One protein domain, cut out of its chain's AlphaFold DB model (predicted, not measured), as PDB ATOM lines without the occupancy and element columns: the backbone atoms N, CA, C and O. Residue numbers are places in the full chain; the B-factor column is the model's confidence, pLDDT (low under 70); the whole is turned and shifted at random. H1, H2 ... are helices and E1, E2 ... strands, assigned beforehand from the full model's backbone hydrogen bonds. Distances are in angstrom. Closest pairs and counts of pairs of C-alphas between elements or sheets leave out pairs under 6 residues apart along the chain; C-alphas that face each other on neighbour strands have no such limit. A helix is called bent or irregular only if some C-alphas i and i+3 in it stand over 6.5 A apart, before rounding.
ATOM      1  N   ALA A   2      17.041  57.261  46.943       93.12
ATOM      2  CA  ALA A   2      16.154  56.209  47.479       93.12
ATOM      3  C   ALA A   2      14.654  56.341  47.109       93.12
ATOM      4  O   ALA A   2      14.039  55.370  46.680       93.12
ATOM      5  N   ALA A   3      14.071  57.543  47.214       96.38
ATOM      6  CA  ALA A   3      12.677  57.780  46.817       96.38
ATOM      7  C   ALA A   3      12.424  57.555  45.312       96.38
ATOM      8  O   ALA A   3      11.361  57.066  44.935       96.38
ATOM      9  N   LEU A   4      13.404  57.877  44.458       97.19
ATOM     10  CA  LEU A   4      13.326  57.618  43.020       97.19
ATOM     11  C   LEU A   4      13.374  56.110  42.756       97.19
ATOM     12  O   LEU A   4      12.472  55.600  42.100       97.19
ATOM     13  N   SER A   5      14.336  55.398  43.353       96.69
ATOM     14  CA  SER A   5      14.446  53.939  43.237       96.69
ATOM     15  C   SER A   5      13.159  53.235  43.663       96.69
ATOM     16  O   SER A   5      12.657  52.370  42.953       96.69
ATOM     17  N   GLN A   6      12.573  53.645  44.793       97.56
ATOM     18  CA  GLN A   6      11.304  53.096  45.269       97.56
ATOM     19  C   GLN A   6      10.167  53.355  44.274       97.56
ATOM     20  O   GLN A   6       9.376  52.458  43.985       97.56
ATOM     21  N   ARG A   7      10.075  54.577  43.738       97.62
ATOM     22  CA  ARG A   7       9.038  54.938  42.769       97.62
ATOM     23  C   ARG A   7       9.174  54.136  41.478       97.62
ATOM     24  O   ARG A   7       8.164  53.633  40.994       97.62
ATOM     25  N   VAL A   8      10.389  54.004  40.948       97.25
ATOM     26  CA  VAL A   8      10.667  53.196  39.753       97.25
ATOM     27  C   VAL A   8      10.357  51.728  40.022       97.25
ATOM     28  O   VAL A   8       9.676  51.118  39.210       97.25
ATOM     29  N   GLY A   9      10.744  51.187  41.179       96.94
ATOM     30  CA  GLY A   9      10.457  49.800  41.551       96.94
ATOM     31  C   GLY A   9       8.960  49.502  41.624       96.94
ATOM     32  O   GLY A   9       8.507  48.486  41.107       96.94
ATOM     33  N   LEU A  10       8.162  50.418  42.184       97.31
ATOM     34  CA  LEU A  10       6.700  50.290  42.190       97.31
ATOM     35  C   LEU A  10       6.107  50.319  40.776       97.31
ATOM     36  O   LEU A  10       5.184  49.562  40.496       97.31
ATOM     37  N   LEU A  11       6.617  51.188  39.899       97.19
ATOM     38  CA  LEU A  11       6.146  51.282  38.516       97.19
ATOM     39  C   LEU A  11       6.546  50.048  37.702       97.19
ATOM     40  O   LEU A  11       5.700  49.481  37.024       97.19
ATOM     41  N   ALA A  12       7.794  49.595  37.812       96.38
ATOM     42  CA  ALA A  12       8.278  48.390  37.148       96.38
ATOM     43  C   ALA A  12       7.536  47.135  37.645       96.38
ATOM     44  O   ALA A  12       7.155  46.279  36.852       96.38
ATOM     45  N   GLY A  13       7.250  47.066  38.949       96.25
ATOM     46  CA  GLY A  13       6.553  45.949  39.585       96.25
ATOM     47  C   GLY A  13       5.115  45.726  39.108       96.25
ATOM     48  O   GLY A  13       4.626  44.604  39.207       96.25
ATOM     49  N   VAL A  14       4.437  46.751  38.577       96.81
ATOM     50  CA  VAL A  14       3.056  46.628  38.066       96.81
ATOM     51  C   VAL A  14       2.970  46.390  36.558       96.81
ATOM     52  O   VAL A  14       1.882  46.107  36.063       96.81
ATOM     53  N   LEU A  15       4.083  46.507  35.828       95.62
ATOM     54  CA  LEU A  15       4.127  46.168  34.406       95.62
ATOM     55  C   LEU A  15       3.982  44.660  34.219       95.62
ATOM     56  O   LEU A  15       4.469  43.878  35.044       95.62
ATOM     57  N   ASP A  16       3.365  44.251  33.113       94.00
ATOM     58  CA  ASP A  16       3.500  42.876  32.647       94.00
ATOM     59  C   ASP A  16       4.924  42.620  32.120       94.00
ATOM     60  O   ASP A  16       5.725  43.542  31.930       94.00
ATOM     61  N   ASP A  17       5.271  41.349  31.922       92.56
ATOM     62  CA  ASP A  17       6.632  40.975  31.531       92.56
ATOM     63  C   ASP A  17       7.011  41.546  30.160       92.56
ATOM     64  O   ASP A  17       8.165  41.913  29.932       92.56
ATOM     65  N   ARG A  18       6.041  41.675  29.247       90.81
ATOM     66  CA  ARG A  18       6.271  42.204  27.901       90.81
ATOM     67  C   ARG A  18       6.662  43.678  27.953       90.81
ATOM     68  O   ARG A  18       7.645  44.059  27.309       90.81
ATOM     69  N   ASP A  19       5.904  44.487  28.681       92.19
ATOM     70  CA  ASP A  19       6.140  45.922  28.816       92.19
ATOM     71  C   ASP A  19       7.407  46.203  29.623       92.19
ATOM     72  O   ASP A  19       8.188  47.083  29.255       92.19
ATOM     73  N   LEU A  20       7.668  45.415  30.672       94.81
ATOM     74  CA  LEU A  20       8.902  45.514  31.445       94.81
ATOM     75  C   LEU A  20      10.132  45.251  30.570       94.81
ATOM     76  O   LEU A  20      11.073  46.044  30.574       94.81
ATOM     77  N   MET A  21      10.116  44.171  29.783       93.62
ATOM     78  CA  MET A  21      11.214  43.859  28.871       93.62
ATOM     79  C   MET A  21      11.409  44.937  27.799       93.62
ATOM     80  O   MET A  21      12.543  45.292  27.478       93.62
ATOM     81  N   LEU A  22      10.317  45.488  27.258       91.88
ATOM     82  CA  LEU A  22      10.381  46.585  26.293       91.88
ATOM     83  C   LEU A  22      11.040  47.829  26.901       91.88
ATOM     84  O   LEU A  22      11.931  48.420  26.291       91.88
ATOM     85  N   ILE A  23      10.603  48.220  28.098       93.62
ATOM     86  CA  ILE A  23      11.145  49.380  28.807       93.62
ATOM     87  C   ILE A  23      12.618  49.163  29.139       93.62
ATOM     88  O   ILE A  23      13.402  50.087  28.964       93.62
ATOM     89  N   ALA A  24      13.017  47.961  29.549       95.00
ATOM     90  CA  ALA A  24      14.416  47.653  29.817       95.00
ATOM     91  C   ALA A  24      15.295  47.770  28.564       95.00
ATOM     92  O   ALA A  24      16.346  48.406  28.617       95.00
ATOM     93  N   ALA A  25      14.846  47.212  27.431       92.81
ATOM     94  CA  ALA A  25      15.569  47.308  26.165       92.81
ATOM     95  C   ALA A  25      15.754  48.771  25.736       92.81
ATOM     96  O   ALA A  25      16.863  49.183  25.413       92.81
ATOM     97  N   VAL A  26      14.681  49.570  25.795       91.12
ATOM     98  CA  VAL A  26      14.729  51.001  25.460       91.12
ATOM     99  C   VAL A  26      15.600  51.776  26.446       91.12
ATOM    100  O   VAL A  26      16.415  52.581  26.017       91.12
ATOM    101  N   ALA A  27      15.474  51.526  27.751       92.50
ATOM    102  CA  ALA A  27      16.232  52.240  28.773       92.50
ATOM    103  C   ALA A  27      17.741  52.039  28.608       92.50
ATOM    104  O   ALA A  27      18.490  53.010  28.625       92.50
ATOM    105  N   VAL A  28      18.194  50.798  28.414       92.81
ATOM    106  CA  VAL A  28      19.622  50.500  28.215       92.81
ATOM    107  C   VAL A  28      20.128  51.035  26.872       92.81
ATOM    108  O   VAL A  28      21.245  51.542  26.790       92.81
ATOM    109  N   ASP A  29      19.296  51.013  25.835       91.69
ATOM    110  CA  ASP A  29      19.635  51.617  24.549       91.69
ATOM    111  C   ASP A  29      19.716  53.153  24.606       91.69
ATOM    112  O   ASP A  29      20.574  53.765  23.974       91.69
ATOM    113  N   ASP A  30      18.869  53.799  25.404       90.25
ATOM    114  CA  ASP A  30      18.932  55.242  25.633       90.25
ATOM    115  C   ASP A  30      20.150  55.631  26.479       90.25
ATOM    116  O   ASP A  30      20.739  56.689  26.245       90.25
ATOM    117  N   VAL A  31      20.598  54.758  27.391       90.88
ATOM    118  CA  VAL A  31      21.903  54.900  28.056       90.88
ATOM    119  C   VAL A  31      23.029  54.875  27.023       90.88
ATOM    120  O   VAL A  31      23.872  55.769  27.038       90.88
ATOM    121  N   TYR A  32      23.016  53.923  26.084       89.19
ATOM    122  CA  TYR A  32      24.015  53.867  25.014       89.19
ATOM    123  C   TYR A  32      24.034  55.152  24.177       89.19
ATOM    124  O   TYR A  32      25.085  55.769  24.026       89.19
ATOM    125  N   LYS A  33      22.873  55.608  23.688       87.88
ATOM    126  CA  LYS A  33      22.747  56.854  22.904       87.88
ATOM    127  C   LYS A  33      23.263  58.070  23.664       87.88
ATOM    128  O   LYS A  33      23.921  58.929  23.082       87.88
ATOM    129  N   SER A  34      22.978  58.134  24.962       86.94
ATOM    130  CA  SER A  34      23.400  59.224  25.845       86.94
ATOM    131  C   SER A  34      24.925  59.372  25.891       86.94
ATOM    132  O   SER A  34      25.429  60.491  25.977       86.94
ATOM    133  N   CYS A  35      25.677  58.273  25.747       83.75
ATOM    134  CA  CYS A  35      27.142  58.303  25.700       83.75
ATOM    135  C   CYS A  35      27.703  59.042  24.475       83.75
ATOM    136  O   CYS A  35      28.850  59.473  24.514       83.75
ATOM    137  N   PHE A  36      26.901  59.238  23.426       81.38
ATOM    138  CA  PHE A  36      27.293  59.909  22.181       81.38
ATOM    139  C   PHE A  36      26.762  61.349  22.079       81.38
ATOM    140  O   PHE A  36      26.892  61.979  21.034       81.38
ATOM    141  N   GLN A  37      26.151  61.878  23.143       78.75
ATOM    142  CA  GLN A  37      25.566  63.227  23.186       78.75
ATOM    143  C   GLN A  37      26.357  64.187  24.095       78.75
ATOM    144  O   GLN A  37      25.785  65.134  24.628       78.75
ATOM    145  N   GLU A  38      27.652  63.923  24.318       69.12
ATOM    146  CA  GLU A  38      28.552  64.744  25.159       69.12
ATOM    147  C   GLU A  38      28.019  65.016  26.582       69.12
ATOM    148  O   GLU A  38      28.354  66.015  27.224       69.12
ATOM    149  N   LEU A  39      27.168  64.129  27.107       65.38
ATOM    150  CA  LEU A  39      26.620  64.287  28.447       65.38
ATOM    151  C   LEU A  39      27.735  64.184  29.493       65.38
ATOM    152  O   LEU A  39      28.585  63.296  29.442       65.38
ATOM    153  N   PHE A  40      27.716  65.096  30.467       65.31
ATOM    154  CA  PHE A  40      28.693  65.100  31.551       65.31
ATOM    155  C   PHE A  40      28.475  63.890  32.467       65.31
ATOM    156  O   PHE A  40      27.529  63.849  33.259       65.31
ATOM    157  N   TRP A  41      29.368  62.908  32.373       81.56
ATOM    158  CA  TRP A  41      29.346  61.713  33.207       81.56
ATOM    159  C   TRP A  41      29.981  61.994  34.568       81.56
ATOM    160  O   TRP A  41      31.187  62.191  34.691       81.56
ATOM    161  N   GLY A  42      29.154  62.001  35.612       85.06
ATOM    162  CA  GLY A  42      29.588  62.169  36.997       85.06
ATOM    163  C   GLY A  42      28.756  61.330  37.962       85.06
ATOM    164  O   GLY A  42      27.786  60.682  37.564       85.06
ATOM    165  N   GLN A  43      29.107  61.375  39.250       88.69
ATOM    166  CA  GLN A  43      28.467  60.551  40.286       88.69
ATOM    167  C   GLN A  43      26.939  60.702  40.314       88.69
ATOM    168  O   GLN A  43      26.227  59.716  40.448       88.69
ATOM    169  N   SER A  44      26.414  61.914  40.112       91.00
ATOM    170  CA  SER A  44      24.966  62.152  40.086       91.00
ATOM    171  C   SER A  44      24.251  61.419  38.951       91.00
ATOM    172  O   SER A  44      23.103  61.012  39.116       91.00
ATOM    173  N   VAL A  45      24.911  61.251  37.800       91.12
ATOM    174  CA  VAL A  45      24.362  60.499  36.666       91.12
ATOM    175  C   VAL A  45      24.411  59.003  36.960       91.12
ATOM    176  O   VAL A  45      23.419  58.316  36.735       91.12
ATOM    177  N   ALA A  46      25.507  58.509  37.542       92.75
ATOM    178  CA  ALA A  46      25.601  57.118  37.983       92.75
ATOM    179  C   ALA A  46      24.511  56.777  39.017       92.75
ATOM    180  O   ALA A  46      23.803  55.783  38.864       92.75
ATOM    181  N   ASP A  47      24.305  57.640  40.015       95.44
ATOM    182  CA  ASP A  47      23.263  57.455  41.028       95.44
ATOM    183  C   ASP A  47      21.851  57.480  40.417       95.44
ATOM    184  O   ASP A  47      20.964  56.739  40.850       95.44
ATOM    185  N   TYR A  48      21.631  58.326  39.405       95.44
ATOM    186  CA  TYR A  48      20.373  58.378  38.664       95.44
ATOM    187  C   TYR A  48      20.128  57.092  37.867       95.44
ATOM    188  O   TYR A  48      19.029  56.540  37.937       95.44
ATOM    189  N   LEU A  49      21.135  56.583  37.150       95.88
ATOM    190  CA  LEU A  49      21.037  55.325  36.405       95.88
ATOM    191  C   LEU A  49      20.758  54.144  37.334       95.88
ATOM    192  O   LEU A  49      19.841  53.366  37.069       95.88
ATOM    193  N   ALA A  50      21.457  54.073  38.468       97.31
ATOM    194  CA  ALA A  50      21.223  53.053  39.484       97.31
ATOM    195  C   ALA A  50      19.798  53.128  40.054       97.31
ATOM    196  O   ALA A  50      19.162  52.103  40.287       97.31
ATOM    197  N   ALA A  51      19.261  54.337  40.239       97.56
ATOM    198  CA  ALA A  51      17.900  54.552  40.721       97.56
ATOM    199  C   ALA A  51      16.803  54.381  39.652       97.56
ATOM    200  O   ALA A  51      15.622  54.421  40.002       97.56
ATOM    201  N   THR A  52      17.166  54.206  38.378       96.75
ATOM    202  CA  THR A  52      16.229  54.099  37.249       96.75
ATOM    203  C   THR A  52      16.456  52.814  36.455       96.75
ATOM    204  O   THR A  52      15.851  51.796  36.785       96.75
ATOM    205  N   ALA A  53      17.332  52.833  35.447       96.69
ATOM    206  CA  ALA A  53      17.656  51.679  34.611       96.69
ATOM    207  C   ALA A  53      18.076  50.464  35.453       96.69
ATOM    208  O   ALA A  53      17.554  49.375  35.237       96.69
ATOM    209  N   GLY A  54      18.902  50.670  36.486       97.25
ATOM    210  CA  GLY A  54      19.319  49.609  37.407       97.25
ATOM    211  C   GLY A  54      18.153  48.929  38.125       97.25
ATOM    212  O   GLY A  54      18.129  47.708  38.244       97.25
ATOM    213  N   VAL A  55      17.137  49.692  38.540       98.06
ATOM    214  CA  VAL A  55      15.933  49.135  39.181       98.06
ATOM    215  C   VAL A  55      15.086  48.338  38.186       98.06
ATOM    216  O   VAL A  55      14.548  47.293  38.539       98.06
ATOM    217  N   VAL A  56      14.980  48.802  36.938       97.75
ATOM    218  CA  VAL A  56      14.265  48.076  35.875       97.75
ATOM    219  C   VAL A  56      14.968  46.757  35.544       97.75
ATOM    220  O   VAL A  56      14.308  45.722  35.456       97.75
ATOM    221  N   VAL A  57      16.298  46.774  35.411       97.44
ATOM    222  CA  VAL A  57      17.114  45.570  35.181       97.44
ATOM    223  C   VAL A  57      16.982  44.592  36.349       97.44
ATOM    224  O   VAL A  57      16.739  43.408  36.135       97.44
ATOM    225  N   GLN A  58      17.043  45.083  37.589       97.19
ATOM    226  CA  GLN A  58      16.857  44.247  38.775       97.19
ATOM    227  C   GLN A  58      15.474  43.578  38.803       97.19
ATOM    228  O   GLN A  58      15.348  42.415  39.190       97.19
ATOM    229  N   GLU A  59      14.426  44.299  38.402       97.75
ATOM    230  CA  GLU A  59      13.074  43.749  38.341       97.75
ATOM    231  C   GLU A  59      12.944  42.667  37.256       97.75
ATOM    232  O   GLU A  59      12.279  41.659  37.500       97.75
ATOM    233  N   LEU A  60      13.619  42.807  36.106       95.50
ATOM    234  CA  LEU A  60      13.703  41.736  35.103       95.50
ATOM    235  C   LEU A  60      14.357  40.475  35.671       95.50
ATOM    236  O   LEU A  60      13.775  39.390  35.591       95.50
ATOM    237  N   GLU A  61      15.526  40.622  36.301       95.81
ATOM    238  CA  GLU A  61      16.264  39.492  36.875       95.81
ATOM    239  C   GLU A  61      15.441  38.781  37.949       95.81
ATOM    240  O   GLU A  61      15.368  37.549  37.983       95.81
ATOM    241  N   ARG A  62      14.726  39.550  38.781       96.56
ATOM    242  CA  ARG A  62      13.805  39.020  39.793       96.56
ATOM    243  C   ARG A  62      12.687  38.175  39.176       96.56
ATOM    244  O   ARG A  62      12.230  37.220  39.808       96.56
ATOM    245  N   ARG A  63      12.240  38.505  37.961       94.88
ATOM    246  CA  ARG A  63      11.241  37.738  37.195       94.88
ATOM    247  C   ARG A  63      11.850  36.615  36.353       94.88
ATOM    248  O   ARG A  63      11.137  35.935  35.623       94.88
ATOM    249  N   GLY A  64      13.152  36.372  36.498       93.25
ATOM    250  CA  GLY A  64      13.862  35.304  35.806       93.25
ATOM    251  C   GLY A  64      14.234  35.644  34.365       93.25
ATOM    252  O   GLY A  64      14.526  34.717  33.608       93.25
ATOM    253  N   VAL A  65      14.230  36.932  34.001       93.50
ATOM    254  CA  VAL A  65      14.678  37.418  32.695       93.50
ATOM    255  C   VAL A  65      16.006  38.162  32.839       93.50
ATOM    256  O   VAL A  65      16.090  39.130  33.584       93.50
ATOM    257  N   ALA A  66      17.034  37.742  32.110       94.62
ATOM    258  CA  ALA A  66      18.310  38.445  32.013       94.62
ATOM    259  C   ALA A  66      18.349  39.304  30.743       94.62
ATOM    260  O   ALA A  66      17.967  38.839  29.665       94.62
ATOM    261  N   LEU A  67      18.816  40.548  30.865       95.12
ATOM    262  CA  LEU A  67      19.059  41.441  29.733       95.12
ATOM    263  C   LEU A  67      20.525  41.333  29.295       95.12
ATOM    264  O   LEU A  67      21.423  41.725  30.035       95.12
ATOM    265  N   HIS A  68      20.766  40.865  28.075       94.19
ATOM    266  CA  HIS A  68      22.090  40.847  27.458       94.19
ATOM    267  C   HIS A  68      22.145  41.907  26.361       94.19
ATOM    268  O   HIS A  68      21.580  41.731  25.282       94.19
ATOM    269  N   TYR A  69      22.790  43.032  26.655       93.19
ATOM    270  CA  TYR A  69      23.040  44.092  25.685       93.19
ATOM    271  C   TYR A  69      24.379  43.827  25.000       93.19
ATOM    272  O   TYR A  69      25.382  43.581  25.665       93.19
ATOM    273  N   VAL A  70      24.412  43.852  23.677       90.62
ATOM    274  CA  VAL A  70      25.588  43.511  22.881       90.62
ATOM    275  C   VAL A  70      25.894  44.684  21.973       90.62
ATOM    276  O   VAL A  70      25.058  45.086  21.165       90.62
ATOM    277  N   ILE A  71      27.095  45.227  22.121       87.62
ATOM    278  CA  ILE A  71      27.642  46.250  21.238       87.62
ATOM    279  C   ILE A  71      28.747  45.566  20.446       87.62
ATOM    280  O   ILE A  71      29.726  45.119  21.038       87.62
ATOM    281  N   SER A  72      28.567  45.464  19.137       83.19
ATOM    282  CA  SER A  72      29.508  44.840  18.212       83.19
ATOM    283  C   SER A  72      29.724  45.757  17.020       83.19
ATOM    284  O   SER A  72      29.216  45.508  15.929       83.19
ATOM    285  N   ASN A  73      30.468  46.832  17.240       75.50
ATOM    286  CA  ASN A  73      30.632  47.881  16.244       75.50
ATOM    287  C   ASN A  73      32.076  47.901  15.738       75.50
ATOM    288  O   ASN A  73      33.014  47.836  16.532       75.50
ATOM    289  N   ALA A  74      32.246  48.084  14.430       67.19
ATOM    290  CA  ALA A  74      33.493  48.580  13.861       67.19
ATOM    291  C   ALA A  74      33.444  50.111  13.925       67.19
ATOM    292  O   ALA A  74      32.905  50.794  13.054       67.19
ATOM    293  N   LEU A  75      33.893  50.664  15.044       60.25
ATOM    294  CA  LEU A  75      34.105  52.098  15.161       60.25
ATOM    295  C   LEU A  75      35.553  52.307  14.730       60.25
ATOM    296  O   LEU A  75      36.421  51.834  15.442       60.25
ATOM    297  N   GLY A  76      35.796  52.930  13.569       55.44
ATOM    298  CA  GLY A  76      37.149  53.213  13.052       55.44
ATOM    299  C   GLY A  76      37.990  54.107  13.988       55.44
ATOM    300  O   GLY A  76      38.100  53.846  15.175       55.44
ATOM    301  N   ASP A  77      38.542  55.227  13.508       49.38
ATOM    302  CA  ASP A  77      39.325  56.190  14.331       49.38
ATOM    303  C   ASP A  77      38.522  56.903  15.461       49.38
ATOM    304  O   ASP A  77      38.932  57.941  15.983       49.38
ATOM    305  N   ALA A  78      37.342  56.400  15.837       57.66
ATOM    306  CA  ALA A  78      36.587  56.918  16.973       57.66
ATOM    307  C   ALA A  78      37.375  56.745  18.282       57.66
ATOM    308  O   ALA A  78      38.237  55.878  18.392       57.66
ATOM    309  N   ASP A  79      37.035  57.551  19.294       71.56
ATOM    310  CA  ASP A  79      37.660  57.568  20.624       71.56
ATOM    311  C   ASP A  79      37.436  56.247  21.394       71.56
ATOM    312  O   ASP A  79      36.637  56.148  22.330       71.56
ATOM    313  N   LEU A  80      38.136  55.191  20.969       76.38
ATOM    314  CA  LEU A  80      38.162  53.868  21.586       76.38
ATOM    315  C   LEU A  80      38.553  53.979  23.059       76.38
ATOM    316  O   LEU A  80      38.006  53.272  23.906       76.38
ATOM    317  N   HIS A  81      39.452  54.913  23.371       77.62
ATOM    318  CA  HIS A  81      39.857  55.210  24.733       77.62
ATOM    319  C   HIS A  81      38.691  55.732  25.575       77.62
ATOM    320  O   HIS A  81      38.386  55.153  26.623       77.62
ATOM    321  N   GLY A  82      37.984  56.759  25.109       77.25
ATOM    322  CA  GLY A  82      36.790  57.290  25.764       77.25
ATOM    323  C   GLY A  82      35.686  56.246  25.925       77.25
ATOM    324  O   GLY A  82      35.058  56.157  26.981       77.25
ATOM    325  N   MET A  83      35.485  55.376  24.933       80.94
ATOM    326  CA  MET A  83      34.473  54.318  25.012       80.94
ATOM    327  C   MET A  83      34.837  53.215  26.012       80.94
ATOM    328  O   MET A  83      33.999  52.843  26.836       80.94
ATOM    329  N   LEU A  84      36.075  52.714  25.995       83.81
ATOM    330  CA  LEU A  84      36.532  51.647  26.900       83.81
ATOM    331  C   LEU A  84      36.739  52.119  28.346       83.81
ATOM    332  O   LEU A  84      36.799  51.296  29.266       83.81
ATOM    333  N   THR A  85      36.834  53.429  28.569       78.12
ATOM    334  CA  THR A  85      36.874  54.024  29.910       78.12
ATOM    335  C   THR A  85      35.477  54.395  30.410       78.12
ATOM    336  O   THR A  85      35.135  54.073  31.548       78.12
ATOM    337  N   GLY A  86      34.647  55.013  29.566       83.81
ATOM    338  CA  GLY A  86      33.334  55.541  29.940       83.81
ATOM    339  C   GLY A  86      32.211  54.505  29.965       83.81
ATOM    340  O   GLY A  86      31.505  54.392  30.971       83.81
ATOM    341  N   LEU A  87      32.042  53.721  28.890       88.19
ATOM    342  CA  LEU A  87      30.906  52.795  28.766       88.19
ATOM    343  C   LEU A  87      30.838  51.791  29.927       88.19
ATOM    344  O   LEU A  87      29.748  51.630  30.486       88.19
ATOM    345  N   PRO A  88      31.946  51.159  30.373       90.88
ATOM    346  CA  PRO A  88      31.860  50.193  31.460       90.88
ATOM    347  C   PRO A  88      31.297  50.764  32.760       90.88
ATOM    348  O   PRO A  88      30.478  50.115  33.409       90.88
ATOM    349  N   ALA A  89      31.682  51.985  33.134       90.00
ATOM    350  CA  ALA A  89      31.177  52.631  34.344       90.00
ATOM    351  C   ALA A  89      29.678  52.952  34.232       90.00
ATOM    352  O   ALA A  89      28.908  52.680  35.155       90.00
ATOM    353  N   VAL A  90      29.257  53.474  33.079       92.12
ATOM    354  CA  VAL A  90      27.867  53.859  32.807       92.12
ATOM    355  C   VAL A  90      26.929  52.650  32.842       92.12
ATOM    356  O   VAL A  90      25.906  52.672  33.528       92.12
ATOM    357  N   PHE A  91      27.285  51.563  32.156       94.69
ATOM    358  CA  PHE A  91      26.438  50.371  32.112       94.69
ATOM    359  C   PHE A  91      26.473  49.562  33.411       94.69
ATOM    360  O   PHE A  91      25.455  48.986  33.792       94.69
ATOM    361  N   SER A  92      27.591  49.596  34.140       95.25
ATOM    362  CA  SER A  92      27.651  49.041  35.495       95.25
ATOM    363  C   SER A  92      26.693  49.779  36.438       95.25
ATOM    364  O   SER A  92      25.975  49.142  37.207       95.25
ATOM    365  N   ALA A  93      26.604  51.112  36.338       95.44
ATOM    366  CA  ALA A  93      25.623  51.903  37.086       95.44
ATOM    367  C   ALA A  93      24.171  51.590  36.677       95.44
ATOM    368  O   ALA A  93      23.273  51.637  37.514       95.44
ATOM    369  N   ALA A  94      23.935  51.214  35.417       96.25
ATOM    370  CA  ALA A  94      22.641  50.729  34.933       96.25
ATOM    371  C   ALA A  94      22.331  49.268  35.330       96.25
ATOM    372  O   ALA A  94      21.298  48.739  34.924       96.25
ATOM    373  N   GLY A  95      23.186  48.617  36.126       96.25
ATOM    374  CA  GLY A  95      22.955  47.273  36.661       96.25
ATOM    375  C   GLY A  95      23.456  46.127  35.782       96.25
ATOM    376  O   GLY A  95      23.172  44.974  36.090       96.25
ATOM    377  N   LEU A  96      24.208  46.404  34.712       97.38
ATOM    378  CA  LEU A  96      24.753  45.364  33.838       97.38
ATOM    379  C   LEU A  96      26.153  44.935  34.277       97.38
ATOM    380  O   LEU A  96      27.001  45.758  34.616       97.38
ATOM    381  N   PHE A  97      26.434  43.638  34.194       96.31
ATOM    382  CA  PHE A  97      27.807  43.149  34.245       96.31
ATOM    383  C   PHE A  97      28.510  43.424  32.914       96.31
ATOM    384  O   PHE A  97      28.139  42.858  31.887       96.31
ATOM    385  N   VAL A  98      29.506  44.305  32.920       94.94
ATOM    386  CA  VAL A  98      30.216  44.685  31.697       94.94
ATOM    387  C   VAL A  98      31.374  43.732  31.441       94.94
ATOM    388  O   VAL A  98      32.275  43.591  32.265       94.94
ATOM    389  N   VAL A  99      31.354  43.108  30.272       93.31
ATOM    390  CA  VAL A  99      32.362  42.168  29.795       93.31
ATOM    391  C   VAL A  99      32.644  42.439  28.322       93.31
ATOM    392  O   VAL A  99      31.827  43.013  27.611       93.31
ATOM    393  N   GLY A 100      33.824  42.062  27.857       91.06
ATOM    394  CA  GLY A 100      34.227  42.210  26.468       91.06
ATOM    395  C   GLY A 100      35.719  41.945  26.330       91.06
ATOM    396  O   GLY A 100      36.444  42.202  27.296       91.06
ATOM    397  N   PRO A 101      36.208  41.465  25.179       89.94
ATOM    398  CA  PRO A 101      37.623  41.131  25.009       89.94
ATOM    399  C   PRO A 101      38.557  42.293  25.371       89.94
ATOM    400  O   PRO A 101      39.516  42.127  26.119       89.94
ATOM    401  N   GLN A 102      38.216  43.504  24.926       89.12
ATOM    402  CA  GLN A 102      38.957  44.740  25.176       89.12
ATOM    403  C   GLN A 102      38.876  45.172  26.649       89.12
ATOM    404  O   GLN A 102      39.855  45.646  27.221       89.12
ATOM    405  N   VAL A 103      37.714  44.990  27.287       91.81
ATOM    406  CA  VAL A 103      37.520  45.295  28.717       91.81
ATOM    407  C   VAL A 103      38.377  44.363  29.571       91.81
ATOM    408  O   VAL A 103      39.047  44.814  30.500       91.81
ATOM    409  N   VAL A 104      38.397  43.074  29.229       93.56
ATOM    410  CA  VAL A 104      39.193  42.070  29.934       93.56
ATOM    411  C   VAL A 104      40.686  42.262  29.680       93.56
ATOM    412  O   VAL A 104      41.464  42.173  30.623       93.56
ATOM    413  N   ALA A 105      41.097  42.613  28.460       92.56
ATOM    414  CA  ALA A 105      42.484  42.964  28.157       92.56
ATOM    415  C   ALA A 105      43.005  44.089  29.070       92.56
ATOM    416  O   ALA A 105      44.075  43.963  29.662       92.56
ATOM    417  N   LEU A 106      42.226  45.161  29.254       91.81
ATOM    418  CA  LEU A 106      42.604  46.253  30.159       91.81
ATOM    419  C   LEU A 106      42.659  45.798  31.626       91.81
ATOM    420  O   LEU A 106      43.548  46.220  32.361       91.81
ATOM    421  N   TYR A 107      41.750  44.916  32.047       92.44
ATOM    422  CA  TYR A 107      41.791  44.317  33.382       92.44
ATOM    423  C   TYR A 107      43.047  43.453  33.593       92.44
ATOM    424  O   TYR A 107      43.681  43.533  34.642       92.44
ATOM    425  N   LEU A 108      43.452  42.661  32.595       93.62
ATOM    426  CA  LEU A 108      44.665  41.837  32.646       93.62
ATOM    427  C   LEU A 108      45.933  42.682  32.816       93.62
ATOM    428  O   LEU A 108      46.816  42.318  33.596       93.62
ATOM    429  N   MET A 109      46.000  43.840  32.153       94.31
ATOM    430  CA  MET A 109      47.092  44.800  32.350       94.31
ATOM    431  C   MET A 109      47.167  45.247  33.811       94.31
ATOM    432  O   MET A 109      48.226  45.109  34.429       94.31
ATOM    433  N   GLU A 110      46.042  45.674  34.395       93.00
ATOM    434  CA  GLU A 110      45.983  46.096  35.800       93.00
ATOM    435  C   GLU A 110      46.402  44.975  36.757       93.00
ATOM    436  O   GLU A 110      47.190  45.211  37.674       93.00
ATOM    437  N   GLN A 111      45.937  43.742  36.524       92.62
ATOM    438  CA  GLN A 111      46.326  42.579  37.334       92.62
ATOM    439  C   GLN A 111      47.827  42.276  37.246       92.62
ATOM    440  O   GLN A 111      48.425  41.820  38.221       92.62
ATOM    441  N   SER A 112      48.456  42.565  36.105       91.31
ATOM    442  CA  SER A 112      49.905  42.428  35.911       91.31
ATOM    443  C   SER A 112      50.727  43.614  36.443       91.31
ATOM    444  O   SER A 112      51.951  43.622  36.315       91.31
ATOM    445  N   GLY A 113      50.078  44.618  37.047       92.50
ATOM    446  CA  GLY A 113      50.724  45.832  37.553       92.50
ATOM    447  C   GLY A 113      51.071  46.856  36.469       92.50
ATOM    448  O   GLY A 113      51.830  47.791  36.731       92.50
ATOM    449  N   GLN A 114      50.539  46.689  35.257       92.12
ATOM    450  CA  GLN A 114      50.687  47.637  34.159       92.12
ATOM    451  C   GLN A 114      49.521  48.638  34.152       92.12
ATOM    452  O   GLN A 114      48.401  48.283  34.528       92.12
ATOM    453  N   PRO A 115      49.752  49.896  33.738       90.94
ATOM    454  CA  PRO A 115      48.659  50.837  33.531       90.94
ATOM    455  C   PRO A 115      47.743  50.348  32.404       90.94
ATOM    456  O   PRO A 115      48.192  49.686  31.469       90.94
ATOM    457  N   ARG A 116      46.460  50.717  32.473       89.50
ATOM    458  CA  ARG A 116      45.518  50.498  31.370       89.50
ATOM    459  C   ARG A 116      45.990  51.272  30.142       89.50
ATOM    460  O   ARG A 116      46.008  52.501  30.168       89.50
ATOM    461  N   ASP A 117      46.328  50.548  29.086       89.19
ATOM    462  CA  ASP A 117      46.782  51.103  27.817       89.19
ATOM    463  C   ASP A 117      45.987  50.475  26.668       89.19
ATOM    464  O   ASP A 117      46.029  49.266  26.436       89.19
ATOM    465  N   VAL A 118      45.229  51.310  25.961       86.12
ATOM    466  CA  VAL A 118      44.382  50.871  24.846       86.12
ATOM    467  C   VAL A 118      45.236  50.390  23.674       86.12
ATOM    468  O   VAL A 118      44.889  49.389  23.047       86.12
ATOM    469  N   ASP A 119      46.398  51.003  23.450       86.31
ATOM    470  CA  ASP A 119      47.310  50.630  22.364       86.31
ATOM    471  C   ASP A 119      47.968  49.262  22.617       86.31
ATOM    472  O   ASP A 119      48.447  48.595  21.695       86.31
ATOM    473  N   ALA A 120      47.972  48.802  23.871       89.44
ATOM    474  CA  ALA A 120      48.486  47.495  24.254       89.44
ATOM    475  C   ALA A 120      47.454  46.361  24.113       89.44
ATOM    476  O   ALA A 120      47.849  45.194  24.182       89.44
ATOM    477  N   ILE A 121      46.166  46.658  23.878       87.88
ATOM    478  CA  ILE A 121      45.088  45.655  23.763       87.88
ATOM    479  C   ILE A 121      45.410  44.526  22.772       87.88
ATOM    480  O   ILE A 121      45.180  43.370  23.137       87.88
ATOM    481  N   PRO A 122      45.992  44.773  21.577       87.88
ATOM    482  CA  PRO A 122      46.321  43.699  20.641       87.88
ATOM    483  C   PRO A 122      47.199  42.590  21.239       87.88
ATOM    484  O   PRO A 122      47.067  41.433  20.853       87.88
ATOM    485  N   ARG A 123      48.057  42.905  22.223       89.69
ATOM    486  CA  ARG A 123      48.919  41.915  22.901       89.69
ATOM    487  C   ARG A 123      48.146  40.961  23.812       89.69
ATOM    488  O   ARG A 123      48.639  39.878  24.094       89.69
ATOM    489  N   TYR A 124      46.965  41.373  24.263       90.25
ATOM    490  CA  TYR A 124      46.100  40.632  25.181       90.25
ATOM    491  C   TYR A 124      44.836  40.110  24.483       90.25
ATOM    492  O   TYR A 124      43.940  39.617  25.159       90.25
ATOM    493  N   ARG A 125      44.731  40.231  23.150       85.19
ATOM    494  CA  ARG A 125      43.502  39.953  22.387       85.19
ATOM    495  C   ARG A 125      42.971  38.540  22.628       85.19
ATOM    496  O   ARG A 125      41.813  38.393  23.000       85.19
ATOM    497  N   ASP A 126      43.822  37.531  22.455       86.75
ATOM    498  CA  ASP A 126      43.420  36.121  22.556       86.75
ATOM    499  C   ASP A 126      43.013  35.749  23.987       86.75
ATOM    500  O   ASP A 126      41.961  35.151  24.208       86.75
ATOM    501  N   GLU A 127      43.815  36.149  24.977       90.69
ATOM    502  CA  GLU A 127      43.525  35.892  26.392       90.69
ATOM    503  C   GLU A 127      42.271  36.648  26.853       90.69
ATOM    504  O   GLU A 127      41.398  36.079  27.509       90.69
ATOM    505  N   GLY A 128      42.140  37.910  26.436       90.81
ATOM    506  CA  GLY A 128      40.968  38.738  26.682       90.81
ATOM    507  C   GLY A 128      39.699  38.140  26.083       90.81
ATOM    508  O   GLY A 128      38.669  38.131  26.752       90.81
ATOM    509  N   GLN A 129      39.770  37.596  24.863       88.69
ATOM    510  CA  GLN A 129      38.653  36.904  24.215       88.69
ATOM    511  C   GLN A 129      38.236  35.659  25.003       88.69
ATOM    512  O   GLN A 129      37.073  35.553  25.382       88.69
ATOM    513  N   ILE A 130      39.174  34.755  25.310       89.69
ATOM    514  CA  ILE A 130      38.887  33.511  26.048       89.69
ATOM    515  C   ILE A 130      38.196  33.822  27.380       89.69
ATOM    516  O   ILE A 130      37.150  33.260  27.701       89.69
ATOM    517  N   MET A 131      38.748  34.762  28.144       92.94
ATOM    518  CA  MET A 131      38.191  35.134  29.441       92.94
ATOM    519  C   MET A 131      36.853  35.876  29.330       92.94
ATOM    520  O   MET A 131      35.979  35.687  30.178       92.94
ATOM    521  N   ALA A 132      36.665  36.724  28.314       91.75
ATOM    522  CA  ALA A 132      35.379  37.376  28.073       91.75
ATOM    523  C   ALA A 132      34.281  36.349  27.767       91.75
ATOM    524  O   ALA A 132      33.166  36.484  28.278       91.75
ATOM    525  N   ASP A 133      34.613  35.308  27.004       89.19
ATOM    526  CA  ASP A 133      33.700  34.230  26.629       89.19
ATOM    527  C   ASP A 133      33.300  33.389  27.858       89.19
ATOM    528  O   ASP A 133      32.116  33.151  28.106       89.19
ATOM    529  N   GLU A 134      34.252  33.053  28.731       91.38
ATOM    530  CA  GLU A 134      33.957  32.381  30.007       91.38
ATOM    531  C   GLU A 134      33.058  33.227  30.930       91.38
ATOM    532  O   GLU A 134      32.149  32.717  31.602       91.38
ATOM    533  N   LEU A 135      33.298  34.539  30.978       93.56
ATOM    534  CA  LEU A 135      32.542  35.472  31.810       93.56
ATOM    535  C   LEU A 135      31.106  35.674  31.303       93.56
ATOM    536  O   LEU A 135      30.179  35.719  32.119       93.56
ATOM    537  N   ILE A 136      30.889  35.763  29.988       90.19
ATOM    538  CA  ILE A 136      29.534  35.878  29.431       90.19
ATOM    539  C   ILE A 136      28.762  34.559  29.566       90.19
ATOM    540  O   ILE A 136      27.600  34.575  29.975       90.19
ATOM    541  N   GLU A 137      29.407  33.403  29.373       88.94
ATOM    542  CA  GLU A 137      28.798  32.097  29.662       88.94
ATOM    543  C   GLU A 137      28.381  31.965  31.129       88.94
ATOM    544  O   GLU A 137      27.334  31.393  31.459       88.94
ATOM    545  N   ARG A 138      29.184  32.508  32.045       91.50
ATOM    546  CA  ARG A 138      28.813  32.589  33.456       91.50
ATOM    547  C   ARG A 138      27.582  33.472  33.667       91.50
ATOM    548  O   ARG A 138      26.680  33.042  34.382       91.50
ATOM    549  N   CYS A 139      27.498  34.632  33.015       91.88
ATOM    550  CA  CYS A 139      26.312  35.494  33.085       91.88
ATOM    551  C   CYS A 139      25.052  34.771  32.593       91.88
ATOM    552  O   CYS A 139      24.018  34.825  33.257       91.88
ATOM    553  N   HIS A 140      25.153  34.013  31.496       88.50
ATOM    554  CA  HIS A 140      24.060  33.182  30.985       88.50
ATOM    555  C   HIS A 140      23.594  32.136  32.007       88.50
ATOM    556  O   HIS A 140      22.395  31.994  32.254       88.50
ATOM    557  N   ARG A 141      24.530  31.411  32.638       89.56
ATOM    558  CA  ARG A 141      24.206  30.391  33.655       89.56
ATOM    559  C   ARG A 141      23.582  30.987  34.913       89.56
ATOM    560  O   ARG A 141      22.670  30.392  35.480       89.56
ATOM    561  N   GLU A 142      24.073  32.144  35.344       92.19
ATOM    562  CA  GLU A 142      23.604  32.840  36.546       92.19
ATOM    563  C   GLU A 142      22.338  33.680  36.296       92.19
ATOM    564  O   GLU A 142      21.779  34.214  37.250       92.19
ATOM    565  N   ARG A 143      21.867  33.776  35.040       91.25
ATOM    566  CA  ARG A 143      20.799  34.698  34.605       91.25
ATOM    567  C   ARG A 143      21.066  36.137  35.042       91.25
ATOM    568  O   ARG A 143      20.171  36.840  35.504       91.25
ATOM    569  N   ARG A 144      22.318  36.553  34.895       94.88
ATOM    570  CA  ARG A 144      22.774  37.898  35.215       94.88
ATOM    571  C   ARG A 144      22.781  38.745  33.954       94.88
ATOM    572  O   ARG A 144      23.353  38.340  32.944       94.88
ATOM    573  N   SER A 145      22.185  39.923  34.030       96.62
ATOM    574  CA  SER A 145      22.168  40.887  32.937       96.62
ATOM    575  C   SER A 145      23.573  41.417  32.681       96.62
ATOM    576  O   SER A 145      24.346  41.675  33.611       96.62
ATOM    577  N   SER A 146      23.925  41.576  31.412       95.62
ATOM    578  CA  SER A 146      25.285  41.907  31.005       95.62
ATOM    579  C   SER A 146      25.323  42.851  29.813       95.62
ATOM    580  O   SER A 146      24.409  42.885  28.992       95.62
ATOM    581  N   LEU A 147      26.427  43.582  29.710       94.38
ATOM    582  CA  LEU A 147      26.867  44.223  28.482       94.38
ATOM    583  C   LEU A 147      28.027  43.399  27.924       94.38
ATOM    584  O   LEU A 147      29.025  43.245  28.622       94.38
ATOM    585  N   TYR A 148      27.921  42.927  26.684       92.38
ATOM    586  CA  TYR A 148      29.062  42.433  25.918       92.38
ATOM    587  C   TYR A 148      29.550  43.541  24.980       92.38
ATOM    588  O   TYR A 148      28.844  43.926  24.048       92.38
ATOM    589  N   LEU A 149      30.735  44.080  25.259       89.50
ATOM    590  CA  LEU A 149      31.354  45.159  24.502       89.50
ATOM    591  C   LEU A 149      32.443  44.595  23.591       89.50
ATOM    592  O   LEU A 149      33.506  44.196  24.061       89.50
ATOM    593  N   HIS A 150      32.185  44.608  22.292       86.38
ATOM    594  CA  HIS A 150      33.142  44.254  21.259       86.38
ATOM    595  C   HIS A 150      33.267  45.437  20.296       86.38
ATOM    596  O   HIS A 150      32.354  45.734  19.529       86.38
ATOM    597  N   ILE A 151      34.393  46.142  20.356       78.06
ATOM    598  CA  ILE A 151      34.697  47.228  19.420       78.06
ATOM    599  C   ILE A 151      35.885  46.773  18.582       78.06
ATOM    600  O   ILE A 151      36.996  46.671  19.106       78.06
ATOM    601  N   ASP A 152      35.640  46.425  17.320       69.50
ATOM    602  CA  ASP A 152      36.723  45.989  16.437       69.50
ATOM    603  C   ASP A 152      37.615  47.190  16.095       69.50
ATOM    604  O   ASP A 152      37.119  48.263  15.761       69.50
ATOM    605  N   VAL A 153      38.927  46.992  16.219       58.34
ATOM    606  CA  VAL A 153      39.966  47.993  15.921       58.34
ATOM    607  C   VAL A 153      40.540  47.769  14.518       58.34
ATOM    608  O   VAL A 153      41.060  48.699  13.912       58.34
ATOM    609  N   ASP A 154      40.408  46.551  13.978       55.31
ATOM    610  CA  ASP A 154      41.086  46.121  12.750       55.31
ATOM    611  C   ASP A 154      40.118  45.758  11.610       55.31
ATOM    612  O   ASP A 154      40.550  45.164  10.624       55.31
ATOM    613  N   ASP A 155      38.824  46.081  11.731       50.66
ATOM    614  CA  ASP A 155      37.792  45.928  10.683       50.66
ATOM    615  C   ASP A 155      37.704  44.507  10.064       50.66
ATOM    616  O   ASP A 155      37.271  44.323   8.924       50.66
ATOM    617  N   THR A 156      38.162  43.475  10.785       45.41
ATOM    618  CA  THR A 156      38.433  42.140  10.220       45.41
ATOM    619  C   THR A 156      37.624  41.003  10.835       45.41
ATOM    620  O   THR A 156      37.671  39.899  10.286       45.41
ATOM    621  N   ALA A 157      36.835  41.211  11.898       48.50
ATOM    622  CA  ALA A 157      36.013  40.123  12.442       48.50
ATOM    623  C   ALA A 157      34.782  40.575  13.253       48.50
ATOM    624  O   ALA A 157      34.694  40.340  14.456       48.50
ATOM    625  N   THR A 158      33.751  41.108  12.593       51.38
ATOM    626  CA  THR A 158      32.446  41.389  13.233       51.38
ATOM    627  C   THR A 158      31.557  40.153  13.447       51.38
ATOM    628  O   THR A 158      30.577  40.223  14.185       51.38
ATOM    629  N   ASP A 159      31.872  38.998  12.847       51.66
ATOM    630  CA  ASP A 159      30.963  37.832  12.847       51.66
ATOM    631  C   ASP A 159      31.028  36.965  14.128       51.66
ATOM    632  O   ASP A 159      30.179  36.092  14.343       51.66
ATOM    633  N   GLY A 160      32.006  37.187  15.014       56.62
ATOM    634  CA  GLY A 160      32.218  36.367  16.219       56.62
ATOM    635  C   GLY A 160      31.412  36.801  17.450       56.62
ATOM    636  O   GLY A 160      30.853  35.957  18.151       56.62
ATOM    637  N   ALA A 161      31.304  38.111  17.695       59.06
ATOM    638  CA  ALA A 161      30.734  38.661  18.930       59.06
ATOM    639  C   ALA A 161      29.259  38.278  19.133       59.06
ATOM    640  O   ALA A 161      28.840  37.944  20.243       59.06
ATOM    641  N   LEU A 162      28.481  38.255  18.045       60.75
ATOM    642  CA  LEU A 162      27.075  37.866  18.093       60.75
ATOM    643  C   LEU A 162      26.901  36.368  18.392       60.75
ATOM    644  O   LEU A 162      26.012  36.012  19.155       60.75
ATOM    645  N   ASN A 163      27.758  35.496  17.851       60.16
ATOM    646  CA  ASN A 163      27.670  34.047  18.084       60.16
ATOM    647  C   ASN A 163      27.976  33.657  19.541       60.16
ATOM    648  O   ASN A 163      27.463  32.643  20.019       60.16
ATOM    649  N   VAL A 164      28.797  34.450  20.237       59.16
ATOM    650  CA  VAL A 164      29.142  34.221  21.646       59.16
ATOM    651  C   VAL A 164      28.104  34.843  22.581       59.16
ATOM    652  O   VAL A 164      27.611  34.180  23.495       59.16
ATOM    653  N   ALA A 165      27.733  36.104  22.349       57.94
ATOM    654  CA  ALA A 165      26.774  36.801  23.202       57.94
ATOM    655  C   ALA A 165      25.320  36.348  22.967       57.94
ATOM    656  O   ALA A 165      24.454  36.538  23.817       57.94
ATOM    657  N   VAL A 166      25.052  35.711  21.824       63.84
ATOM    658  CA  VAL A 166      23.768  35.100  21.482       63.84
ATOM    659  C   VAL A 166      24.022  33.669  21.027       63.84
ATOM    660  O   VAL A 166      24.219  33.417  19.835       63.84
ATOM    661  N   PRO A 167      23.984  32.687  21.943       59.72
ATOM    662  CA  PRO A 167      24.082  31.298  21.535       59.72
ATOM    663  C   PRO A 167      22.995  30.980  20.506       59.72
ATOM    664  O   PRO A 167      21.832  31.356  20.674       59.72
ATOM    665  N   ARG A 168      23.357  30.224  19.462       52.06
ATOM    666  CA  ARG A 168      22.433  29.771  18.398       52.06
ATOM    667  C   ARG A 168      21.163  29.099  18.945       52.06
ATOM    668  O   ARG A 168      20.117  29.121  18.301       52.06
ATOM    669  N   ASN A 169      21.245  28.555  20.159       50.69
ATOM    670  CA  ASN A 169      20.112  28.083  20.939       50.69
ATOM    671  C   ASN A 169      19.680  29.183  21.913       50.69
ATOM    672  O   ASN A 169      20.302  29.359  22.959       50.69
ATOM    673  N   ARG A 170      18.611  29.910  21.563       64.94
ATOM    674  CA  ARG A 170      18.003  30.958  22.398       64.94
ATOM    675  C   ARG A 170      17.955  30.529  23.871       64.94
ATOM    676  O   ARG A 170      17.319  29.528  24.201       64.94
ATOM    677  N   ILE A 171      18.613  31.293  24.741       71.44
ATOM    678  CA  ILE A 171      18.673  30.999  26.174       71.44
ATOM    679  C   ILE A 171      17.283  31.263  26.782       71.44
ATOM    680  O   ILE A 171      16.735  32.356  26.609       71.44
ATOM    681  N   PRO A 172      16.675  30.295  27.492       79.50
ATOM    682  CA  PRO A 172      15.425  30.531  28.203       79.50
ATOM    683  C   PRO A 172      15.568  31.687  29.197       79.50
ATOM    684  O   PRO A 172      16.464  31.674  30.039       79.50
ATOM    685  N   GLY A 173      14.669  32.669  29.113       87.25
ATOM    686  CA  GLY A 173      14.711  33.854  29.969       87.25
ATOM    687  C   GLY A 173      15.776  34.883  29.580       87.25
ATOM    688  O   GLY A 173      16.087  35.736  30.394       87.25
ATOM    689  N   ALA A 174      16.345  34.846  28.374       89.75
ATOM    690  CA  ALA A 174      17.226  35.913  27.896       89.75
ATOM    691  C   ALA A 174      16.481  36.880  26.970       89.75
ATOM    692  O   ALA A 174      15.975  36.476  25.921       89.75
ATOM    693  N   LEU A 175      16.454  38.159  27.340       91.19
ATOM    694  CA  LEU A 175      16.225  39.256  26.408       91.19
ATOM    695  C   LEU A 175      17.593  39.698  25.887       91.19
ATOM    696  O   LEU A 175      18.440  40.149  26.653       91.19
ATOM    697  N   VAL A 176      17.798  39.587  24.583       90.06
ATOM    698  CA  VAL A 176      19.013  40.077  23.933       90.06
ATOM    699  C   VAL A 176      18.700  41.369  23.202       90.06
ATOM    700  O   VAL A 176      17.742  41.425  22.432       90.06
ATOM    701  N   VAL A 177      19.532  42.386  23.400       89.62
ATOM    702  CA  VAL A 177      19.528  43.612  22.601       89.62
ATOM    703  C   VAL A 177      20.878  43.745  21.914       89.62
ATOM    704  O   VAL A 177      21.908  43.547  22.547       89.62
ATOM    705  N   TYR A 178      20.878  44.068  20.628       86.38
ATOM    706  CA  TYR A 178      22.075  44.126  19.801       86.38
ATOM    707  C   TYR A 178      22.174  45.451  19.040       86.38
ATOM    708  O   TYR A 178      21.176  45.956  18.506       86.38
ATOM    709  N   ARG A 179      23.396  45.980  18.991       84.88
ATOM    710  CA  ARG A 179      23.838  47.120  18.188       84.88
ATOM    711  C   ARG A 179      25.101  46.720  17.426       84.88
ATOM    712  O   ARG A 179      26.064  46.286  18.052       84.88
ATOM    713  N   ASP A 180      25.074  46.892  16.111       79.38
ATOM    714  CA  ASP A 180      26.225  46.821  15.197       79.38
ATOM    715  C   ASP A 180      26.660  48.186  14.651       79.38
ATOM    716  O   ASP A 180      27.710  48.315  14.019       79.38
ATOM    717  N   GLU A 181      25.868  49.222  14.914       77.69
ATOM    718  CA  GLU A 181      26.095  50.578  14.438       77.69
ATOM    719  C   GLU A 181      26.140  51.575  15.602       77.69
ATOM    720  O   GLU A 181      25.518  51.387  16.657       77.69
ATOM    721  N   ALA A 182      26.854  52.686  15.403       79.38
ATOM    722  CA  ALA A 182      26.823  53.812  16.331       79.38
ATOM    723  C   ALA A 182      25.396  54.409  16.439       79.38
ATOM    724  O   ALA A 182      24.603  54.341  15.489       79.38
ATOM    725  N   PRO A 183      25.029  55.032  17.573       81.25
ATOM    726  CA  PRO A 183      23.696  55.586  17.781       81.25
ATOM    727  C   PRO A 183      23.531  56.941  17.068       81.25
ATOM    728  O   PRO A 183      23.470  57.997  17.696       81.25
ATOM    729  N   VAL A 184      23.463  56.918  15.736       80.44
ATOM    730  CA  VAL A 184      23.147  58.079  14.890       80.44
ATOM    731  C   VAL A 184      21.649  58.156  14.587       80.44
ATOM    732  O   VAL A 184      20.902  57.192  14.765       80.44
ATOM    733  N   GLN A 185      21.175  59.314  14.116       76.12
ATOM    734  CA  GLN A 185      19.771  59.475  13.737       76.12
ATOM    735  C   GLN A 185      19.372  58.431  12.682       76.12
ATOM    736  O   GLN A 185      19.943  58.380  11.598       76.12
ATOM    737  N   GLY A 186      18.357  57.627  13.001       76.19
ATOM    738  CA  GLY A 186      17.856  56.568  12.124       76.19
ATOM    739  C   GLY A 186      18.477  55.190  12.358       76.19
ATOM    740  O   GLY A 186      17.916  54.224  11.843       76.19
ATOM    741  N   SER A 187      19.545  55.066  13.161       78.62
ATOM    742  CA  SER A 187      20.075  53.749  13.527       78.62
ATOM    743  C   SER A 187      19.133  53.029  14.489       78.62
ATOM    744  O   SER A 187      18.466  53.636  15.340       78.62
ATOM    745  N   LEU A 188      19.057  51.711  14.347       80.00
ATOM    746  CA  LEU A 188      18.108  50.874  15.073       80.00
ATOM    747  C   LEU A 188      18.840  49.982  16.072       80.00
ATOM    748  O   LEU A 188      19.976  49.577  15.850       80.00
ATOM    749  N   MET A 189      18.177  49.694  17.191       85.25
ATOM    750  CA  MET A 189      18.540  48.546  18.015       85.25
ATOM    751  C   MET A 189      17.762  47.327  17.534       85.25
ATOM    752  O   MET A 189      16.613  47.443  17.092       85.25
ATOM    753  N   HIS A 190      18.362  46.160  17.698       84.25
ATOM    754  CA  HIS A 190      17.731  44.877  17.440       84.25
ATOM    755  C   HIS A 190      17.411  44.213  18.776       84.25
ATOM    756  O   HIS A 190      18.261  44.203  19.660       84.25
ATOM    757  N   ALA A 191      16.206  43.667  18.955       86.00
ATOM    758  CA  ALA A 191      15.833  42.982  20.192       86.00
ATOM    759  C   ALA A 191      15.280  41.582  19.909       86.00
ATOM    760  O   ALA A 191      14.446  41.392  19.022       86.00
ATOM    761  N   MET A 192      15.713  40.598  20.696       86.25
ATOM    762  CA  MET A 192      15.234  39.216  20.649       86.25
ATOM    763  C   MET A 192      14.715  38.775  22.017       86.25
ATOM    764  O   MET A 192      15.461  38.834  22.996       86.25
ATOM    765  N   PRO A 193      13.444  38.352  22.109       86.69
ATOM    766  CA  PRO A 193      12.859  38.003  23.387       86.69
ATOM    767  C   PRO A 193      13.236  36.584  23.767       86.69
ATOM    768  O   PRO A 193      13.600  35.780  22.894       86.69
ATOM    769  N   PRO A 194      12.999  36.221  25.037       86.75
ATOM    770  CA  PRO A 194      12.935  34.828  25.422       86.75
ATOM    771  C   PRO A 194      11.981  34.051  24.489       86.75
ATOM    772  O   PRO A 194      10.911  34.566  24.130       86.75
ATOM    773  N   PRO A 195      12.325  32.811  24.090       81.31
ATOM    774  CA  PRO A 195      11.443  31.963  23.290       81.31
ATOM    775  C   PRO A 195      10.028  31.874  23.870       81.31
ATOM    776  O   PRO A 195       9.866  31.706  25.074       81.31
ATOM    777  N   GLY A 196       9.010  31.941  23.008       78.81
ATOM    778  CA  GLY A 196       7.603  31.851  23.420       78.81
ATOM    779  C   GLY A 196       6.975  33.167  23.893       78.81
ATOM    780  O   GLY A 196       5.828  33.153  24.324       78.81
ATOM    781  N   THR A 197       7.689  34.290  23.792       80.25
ATOM    782  CA  THR A 197       7.154  35.626  24.104       80.25
ATOM    783  C   THR A 197       6.572  36.294  22.857       80.25
ATOM    784  O   THR A 197       7.239  36.361  21.821       80.25
ATOM    785  N   ASP A 198       5.381  36.880  22.979       77.06
ATOM    786  CA  ASP A 198       4.795  37.728  21.938       77.06
ATOM    787  C   ASP A 198       5.389  39.146  21.974       77.06
ATOM    788  O   ASP A 198       5.199  39.895  22.939       77.06
ATOM    789  N   TRP A 199       6.068  39.555  20.894       74.00
ATOM    790  CA  TRP A 199       6.651  40.897  20.764       74.00
ATOM    791  C   TRP A 199       6.186  41.680  19.541       74.00
ATOM    792  O   TRP A 199       5.839  41.100  18.512       74.00
ATOM    793  N   PRO A 200       6.183  43.027  19.619       68.62
ATOM    794  CA  PRO A 200       5.803  43.848  18.487       68.62
ATOM    795  C   PRO A 200       6.848  43.722  17.371       68.62
ATOM    796  O   PRO A 200       8.025  44.025  17.563       68.62
ATOM    797  N   ALA A 201       6.385  43.355  16.174       63.75
ATOM    798  CA  ALA A 201       7.218  43.090  14.995       63.75
ATOM    799  C   ALA A 201       8.210  44.215  14.638       63.75
ATOM    800  O   ALA A 201       9.264  43.955  14.076       63.75
ATOM    801  N   ARG A 202       7.909  45.471  14.997       57.81
ATOM    802  CA  ARG A 202       8.781  46.630  14.733       57.81
ATOM    803  C   ARG A 202      10.133  46.596  15.462       57.81
ATOM    804  O   ARG A 202      11.034  47.307  15.043       57.81
ATOM    805  N   LEU A 203      10.251  45.815  16.541       58.94
ATOM    806  CA  LEU A 203      11.498  45.615  17.300       58.94
ATOM    807  C   LEU A 203      12.187  44.286  16.954       58.94
ATOM    808  O   LEU A 203      13.347  44.080  17.299       58.94
ATOM    809  N   LEU A 204      11.474  43.410  16.240       54.50
ATOM    810  CA  LEU A 204      11.959  42.139  15.717       54.50
ATOM    811  C   LEU A 204      12.480  42.360  14.291       54.50
ATOM    812  O   LEU A 204      11.818  42.024  13.311       54.50
TER     813      LEU A 204
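Overview. This is residues 2 to 204 of the 211 residues of an uncharacterized protein of Mycolicibacter sinensis (strain JDM601) (UniProt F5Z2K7). A twisted, mostly parallel sheet of five strands lies between helices on both faces, making three layers: H2, H4 and H5 on one face, H7 and H8 on the other. H1 and H3 pack farther out, H1 on H4 and H3 on H5, and H6 crosses H7 beside the strands. The printed part has 203 residues, with eight named helices and five named strands in the order H1 H2 H3 H4 E1 H5 E2 H6 H7 E3 H8 E4 E5. The mixed sheet runs E2 E3 E1 E4 E5; the class is mixed, helices and strands. The whole is compact, with a radius of gyration of the C-alphas of 16.6 A, and spans 48 by 39 by 34 A.

Arrangement. Inner strand E1, residues 66 to 74, is parallel to E3, residues 146 to 152, and to E4, residues 174 to 179; N 69 and O 146 at 2.8 A, and N 68 and O 175 at 2.8 A, are within hydrogen-bond range. Edge strand E2, residues 97 to 99, is parallel to E3, with N 99 and O 147 at 2.9 A. Edge strand E5, residues 190 to 192, forms an antiparallel hairpin with E4, with N 178 and O 190 at 2.8 A. H2, residues 17 to 34, and H5, residues 80 to 93, are on the same face, at heights over the sheet of 9.5 A and 9.2 A. H7, residues 118 to 142, and H8, residues 159 to 165, are on the opposite face, at 8.2 A and 8.9 A. H6, residues 101 to 111, touches H7 about perpendicular, at 74 degrees; the closest C-alphas, of Pro 101 and Gln 129, are 4.4 A apart. E2, H6, H7 and E3 form a strand-helix-strand unit, two parallel neighbour strands with helices between. E1, H5, E2 and E3, H8, E4 are split units, each with another strand between its two and a right-handed crossover. H4, residues 53 to 62, touches H2, closest C-alphas Ala 27 and Ala 53, 6.0 A. H1, residues 2 to 14, touches H4, closest C-alphas Gly 9 and Val 55, 6.0 A. H3, residues 43 to 51, touches residues 90 to 93 of H5, closest C-alphas Ala 50 and Ala 93, 5.1 A. Every O i to N i+4 pair is within hydrogen-bond range in H1, H2, H3, H4 and H6, against 8 of 10 in H5, 16 of 21 in H7 and 2 of 3 in H8.

Along the chain. H1 begins at C-alpha 2 (16.154, 56.209, 47.479), and E5 ends at C-alpha 192 (15.234, 39.216, 20.649). H7 is 29.9 A long, E1 25.7 A and H2 25.4 A. H7 is irregular, C-alphas 123 and 126 being 8.0 A apart, with a kink of 81 degrees near residue 125; H8 is only just irregular, C-alphas 159 and 162 being 6.53 A apart.

Size, cuts and confidence. The two C-alphas farthest apart, of Gly 113 and Asp 198, are 49.2 A apart. The printed part has no cut, and no link is long. Confidence is under 70 at residues 38 to 40, 74 to 78, 152 to 170 and 200 to 204.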